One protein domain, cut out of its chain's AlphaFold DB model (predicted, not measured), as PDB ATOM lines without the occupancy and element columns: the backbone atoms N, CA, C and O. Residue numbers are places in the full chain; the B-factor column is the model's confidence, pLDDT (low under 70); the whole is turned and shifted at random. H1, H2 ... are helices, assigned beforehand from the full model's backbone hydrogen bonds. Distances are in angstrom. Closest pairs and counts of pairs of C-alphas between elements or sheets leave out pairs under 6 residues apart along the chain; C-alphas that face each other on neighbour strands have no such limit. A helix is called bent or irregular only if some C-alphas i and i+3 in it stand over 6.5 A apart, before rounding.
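This is residues 11 to 51 of the 246 residues of the protein "Signal recognition particle receptor subunit beta" of Morus notabilis (UniProt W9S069). Two helices meet near their ends as an open V or L, the shorter H1 making one arm and the longer H2 the other, with a tight turn at residues 25 and 26 as the corner. The two arms lie nearly in one plane and spread apart from the corner, with the space between them empty. The printed part has 41 residues with two named helices, H1 then H2, and no named strand; the class is all helix. The whole is extended, with a radius of gyration of the C-alphas of 14.4 A, and flat, spanning 41 by 26 by 6 A.

H1 takes residues 11 to 24, from C-alpha 11 at (4.769, 1.888, 8.465) to C-alpha 24 at (5.531, -15.534, 19.461), a length of 20.6 A. H2, the longest helix, takes residues 27 to 50 and is 33.7 A long, ending with C-alpha 50 at (-30.737, -4.331, 9.493). H2 is neither bent nor irregular, but only just: C-alphas 41 and 44 are 6.1 A apart.

H1 and H2 are close but not clearly touching, with 1 pair of C-alphas within 8 A. Their closest C-alphas are those of Ala 22 and Leu 30, 7.4 A apart. Their lines stand at a steep tilt of 60 degrees, and they run opposite ways. Their centres are 21.6 A apart. Of the O i to N i+4 pairs, 9 of 10 in H1 and 19 of 20 in H2 are within hydrogen-bond range.

The two C-alphas farthest apart are those of Gln 13 and Lys 51, at 41.1 A. Residues 11 to 21, 23 to 29 and 31 to 51 stand free. The link from H1 to H2 is tight, and the printed part has no cut. The mean pLDDT of the printed part is 80.3; residues 21 to 23 and 49 to 51 are under 70.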
ATOM      1  N   ALA A  11       5.766   2.951   8.604       80.69
ATOM      2  CA  ALA A  11       4.769   1.888   8.465       80.69
ATOM      3  C   ALA A  11       5.414   0.513   8.200       80.69
ATOM      4  O   ALA A  11       4.985  -0.506   8.751       80.69
ATOM      5  N   GLU A  12       6.487   0.471   7.412       81.94
ATOM      6  CA  GLU A  12       7.261  -0.746   7.170       81.94
ATOM      7  C   GLU A  12       7.973  -1.231   8.437       81.94
ATOM      8  O   GLU A  12       7.945  -2.425   8.736       81.94
ATOM      9  N   GLN A  13       8.550  -0.329   9.233       84.50
ATOM     10  CA  GLN A  13       9.157  -0.692  10.517       84.50
ATOM     11  C   GLN A  13       8.116  -1.219  11.515       84.50
ATOM     12  O   GLN A  13       8.336  -2.260  12.137       84.50
ATOM     13  N   LEU A  14       6.957  -0.562  11.614       78.25
ATOM     14  CA  LEU A  14       5.855  -0.991  12.481       78.25
ATOM     15  C   LEU A  14       5.272  -2.348  12.065       78.25
ATOM     16  O   LEU A  14       4.989  -3.183  12.924       78.25
ATOM     17  N   SER A  15       5.134  -2.606  10.762       72.12
ATOM     18  CA  SER A  15       4.610  -3.887  10.266       72.12
ATOM     19  C   SER A  15       5.560  -5.059  10.527       72.12
ATOM     20  O   SER A  15       5.106  -6.145  10.892       72.12
ATOM     21  N   ARG A  16       6.880  -4.844  10.426       78.94
ATOM     22  CA  ARG A  16       7.886  -5.866  10.766       78.94
ATOM     23  C   ARG A  16       7.890  -6.193  12.257       78.94
ATOM     24  O   ARG A  16       7.947  -7.367  12.616       78.94
ATOM     25  N   LEU A  17       7.770  -5.177  13.113       77.50
ATOM     26  CA  LEU A  17       7.648  -5.350  14.565       77.50
ATOM     27  C   LEU A  17       6.369  -6.119  14.930       77.50
ATOM     28  O   LEU A  17       6.411  -7.062  15.717       77.50
ATOM     29  N   ALA A  18       5.245  -5.780  14.295       73.00
ATOM     30  CA  ALA A  18       3.975  -6.472  14.493       73.00
ATOM     31  C   ALA A  18       4.025  -7.949  14.053       73.00
ATOM     32  O   ALA A  18       3.489  -8.811  14.749       73.00
ATOM     33  N   LEU A  19       4.706  -8.263  12.944       70.50
ATOM     34  CA  LEU A  19       4.897  -9.643  12.475       70.50
ATOM     35  C   LEU A  19       5.760 -10.478  13.430       70.50
ATOM     36  O   LEU A  19       5.445 -11.643  13.675       70.50
ATOM     37  N   GLN A  20       6.814  -9.891  14.006       72.88
ATOM     38  CA  GLN A  20       7.655 -10.571  14.998       72.88
ATOM     39  C   GLN A  20       6.886 -10.882  16.290       72.88
ATOM     40  O   GLN A  20       6.999 -11.987  16.820       72.88
ATOM     41  N   PHE A  21       6.049  -9.950  16.756       67.12
ATOM     42  CA  PHE A  21       5.163 -10.175  17.903       67.12
ATOM     43  C   PHE A  21       4.072 -11.215  17.616       67.12
ATOM     44  O   PHE A  21       3.773 -12.040  18.477       67.12
ATOM     45  N   ALA A  22       3.511 -11.230  16.404       63.78
ATOM     46  CA  ALA A  22       2.497 -12.205  16.008       63.78
ATOM     47  C   ALA A  22       3.036 -13.648  15.972       63.78
ATOM     48  O   ALA A  22       2.273 -14.583  16.205       63.78
ATOM     49  N   HIS A  23       4.338 -13.841  15.722       66.50
ATOM     50  CA  HIS A  23       4.949 -15.170  15.648       66.50
ATOM     51  C   HIS A  23       5.226 -15.810  17.021       66.50
ATOM     52  O   HIS A  23       5.277 -17.033  17.116       66.50
ATOM     53  N   GLN A  24       5.363 -15.014  18.093       70.94
ATOM     54  CA  GLN A  24       5.531 -15.534  19.461       70.94
ATOM     55  C   GLN A  24       4.225 -16.027  20.105       70.94
ATOM     56  O   GLN A  24       4.260 -16.717  21.124       70.94
ATOM     57  N   ILE A  25       3.072 -15.680  19.536       71.88
ATOM     58  CA  ILE A  25       1.760 -16.026  20.084       71.88
ATOM     59  C   ILE A  25       1.318 -17.372  19.489       71.88
ATOM     60  O   ILE A  25       1.410 -17.558  18.273       71.88
ATOM     61  N   PRO A  26       0.815 -18.330  20.294       79.06
ATOM     62  CA  PRO A  26       0.322 -19.596  19.766       79.06
ATOM     63  C   PRO A  26      -0.791 -19.348  18.729       79.06
ATOM     64  O   PRO A  26      -1.707 -18.557  18.985       79.06
ATOM     65  N   PRO A  27      -0.772 -20.045  17.576       79.69
ATOM     66  CA  PRO A  27      -1.612 -19.717  16.419       79.69
ATOM     67  C   PRO A  27      -3.113 -19.719  16.744       79.69
ATOM     68  O   PRO A  27      -3.864 -18.892  16.235       79.69
ATOM     69  N   ASN A  28      -3.550 -20.576  17.671       83.31
ATOM     70  CA  ASN A  28      -4.945 -20.668  18.110       83.31
ATOM     71  C   ASN A  28      -5.449 -19.373  18.776       83.31
ATOM     72  O   ASN A  28      -6.600 -18.989  18.575       83.31
ATOM     73  N   GLN A  29      -4.595 -18.687  19.548       85.31
ATOM     74  CA  GLN A  29      -4.949 -17.416  20.191       85.31
ATOM     75  C   GLN A  29      -5.007 -16.273  19.173       85.31
ATOM     76  O   GLN A  29      -5.867 -15.402  19.287       85.31
ATOM     77  N   LEU A  30      -4.154 -16.312  18.143       86.69
ATOM     78  CA  LEU A  30      -4.167 -15.338  17.051       86.69
ATOM     79  C   LEU A  30      -5.465 -15.438  16.231       86.69
ATOM     80  O   LEU A  30      -6.117 -14.421  15.989       86.69
ATOM     81  N   TYR A  31      -5.886 -16.657  15.865       89.25
ATOM     82  CA  TYR A  31      -7.159 -16.878  15.167       89.25
ATOM     83  C   TYR A  31      -8.359 -16.445  16.014       89.25
ATOM     84  O   TYR A  31      -9.272 -15.800  15.496       89.25
ATOM     85  N   ALA A  32      -8.346 -16.746  17.317       90.38
ATOM     86  CA  ALA A  32      -9.402 -16.321  18.231       90.38
ATOM     87  C   ALA A  32      -9.480 -14.788  18.345       90.38
ATOM     88  O   ALA A  32     -10.566 -14.220  18.234       90.38
ATOM     89  N   ALA A  33      -8.342 -14.105  18.499       90.31
ATOM     90  CA  ALA A  33      -8.285 -12.646  18.589       90.31
ATOM     91  C   ALA A  33      -8.768 -11.963  17.297       90.31
ATOM     92  O   ALA A  33      -9.562 -11.023  17.357       90.31
ATOM     93  N   LEU A  34      -8.358 -12.470  16.128       91.19
ATOM     94  CA  LEU A  34      -8.826 -11.988  14.823       91.19
ATOM     95  C   LEU A  34     -10.331 -12.199  14.634       91.19
ATOM     96  O   LEU A  34     -11.020 -11.291  14.167       91.19
ATOM     97  N   ALA A  35     -10.852 -13.364  15.022       91.94
ATOM     98  CA  ALA A  35     -12.279 -13.657  14.938       91.94
ATOM     99  C   ALA A  35     -13.103 -12.709  15.821       91.94
ATOM    100  O   ALA A  35     -14.118 -12.181  15.366       91.94
ATOM    101  N   ILE A  36     -12.647 -12.435  17.049       94.31
ATOM    102  CA  ILE A  36     -13.298 -11.480  17.958       94.31
ATOM    103  C   ILE A  36     -13.247 -10.071  17.367       94.31
ATOM    104  O   ILE A  36     -14.275  -9.403  17.310       94.31
ATOM    105  N   PHE A  37     -12.091  -9.629  16.871       93.50
ATOM    106  CA  PHE A  37     -11.939  -8.306  16.267       93.50
ATOM    107  C   PHE A  37     -12.874  -8.120  15.062       93.50
ATOM    108  O   PHE A  37     -13.657  -7.167  15.018       93.50
ATOM    109  N   LEU A  38     -12.889  -9.082  14.135       93.06
ATOM    110  CA  LEU A  38     -13.799  -9.072  12.991       93.06
ATOM    111  C   LEU A  38     -15.262  -9.092  13.434       93.06
ATOM    112  O   LEU A  38     -16.054  -8.300  12.930       93.06
ATOM    113  N   PHE A  39     -15.628  -9.928  14.405       93.06
ATOM    114  CA  PHE A  39     -16.991  -9.974  14.926       93.06
ATOM    115  C   PHE A  39     -17.394  -8.637  15.558       93.06
ATOM    116  O   PHE A  39     -18.467  -8.125  15.258       93.06
ATOM    117  N   THR A  40     -16.528  -8.004  16.353       92.25
ATOM    118  CA  THR A  40     -16.826  -6.707  16.987       92.25
ATOM    119  C   THR A  40     -17.020  -5.566  15.992       92.25
ATOM    120  O   THR A  40     -17.744  -4.625  16.306       92.25
ATOM    121  N   ILE A  41     -16.440  -5.650  14.791       90.19
ATOM    122  CA  ILE A  41     -16.605  -4.645  13.729       90.19
ATOM    123  C   ILE A  41     -17.794  -4.992  12.824       90.19
ATOM    124  O   ILE A  41     -18.639  -4.139  12.538       90.19
ATOM    125  N   LEU A  42     -17.894  -6.249  12.394       91.19
ATOM    126  CA  LEU A  42     -18.916  -6.710  11.455       91.19
ATOM    127  C   LEU A  42     -20.297  -6.807  12.104       91.19
ATOM    128  O   LEU A  42     -21.288  -6.472  11.462       91.19
ATOM    129  N   PHE A  43     -20.387  -7.206  13.373       88.12
ATOM    130  CA  PHE A  43     -21.652  -7.350  14.096       88.12
ATOM    131  C   PHE A  43     -22.431  -6.029  14.227       88.12
ATOM    132  O   PHE A  43     -23.593  -5.993  13.815       88.12
ATOM    133  N   PRO A  44     -21.856  -4.906  14.711       83.06
ATOM    134  CA  PRO A  44     -22.573  -3.635  14.740       83.06
ATOM    135  C   PRO A  44     -22.834  -3.079  13.337       83.06
ATOM    136  O   PRO A  44     -23.850  -2.411  13.147       83.06
ATOM    137  N   PHE A  45     -21.970  -3.358  12.354       84.50
ATOM    138  CA  PHE A  45     -22.198  -2.977  10.958       84.50
ATOM    139  C   PHE A  45     -23.425  -3.695  10.375       84.50
ATOM    140  O   PHE A  45     -24.325  -3.039   9.850       84.50
ATOM    141  N   PHE A  46     -23.533  -5.011  10.580       82.56
ATOM    142  CA  PHE A  46     -24.717  -5.792  10.221       82.56
ATOM    143  C   PHE A  46     -25.952  -5.299  10.980       82.56
ATOM    144  O   PHE A  46     -26.977  -5.016  10.368       82.56
ATOM    145  N   ILE A  47     -25.870  -5.091  12.296       77.62
ATOM    146  CA  ILE A  47     -27.011  -4.576  13.070       77.62
ATOM    147  C   ILE A  47     -27.477  -3.216  12.542       77.62
ATOM    148  O   ILE A  47     -28.680  -2.973  12.472       77.62
ATOM    149  N   ARG A  48     -26.559  -2.322  12.157       71.75
ATOM    150  CA  ARG A  48     -26.913  -1.028  11.552       71.75
ATOM    151  C   ARG A  48     -27.578  -1.197  10.188       71.75
ATOM    152  O   ARG A  48     -28.547  -0.494   9.929       71.75
ATOM    153  N   LEU A  49     -27.123  -2.146   9.372       68.75
ATOM    154  CA  LEU A  49     -27.705  -2.433   8.058       68.75
ATOM    155  C   LEU A  49     -29.131  -3.009   8.157       68.75
ATOM    156  O   LEU A  49     -29.975  -2.744   7.306       68.75
ATOM    157  N   PHE A  50     -29.416  -3.754   9.227       62.19
ATOM    158  CA  PHE A  50     -30.737  -4.331   9.493       62.19
ATOM    159  C   PHE A  50     -31.642  -3.447  10.367       62.19
ATOM    160  O   PHE A  50     -32.844  -3.711  10.478       62.19
ATOM    161  N   LYS A  51     -31.112  -2.377  10.976       49.44
ATOM    162  CA  LYS A  51     -31.912  -1.409  11.734       49.44
ATOM    163  C   LYS A  51     -32.753  -0.572  10.775       49.44
ATOM    164  O   LYS A  51     -32.320   0.457  10.267       49.44
TER     165      LYS A  51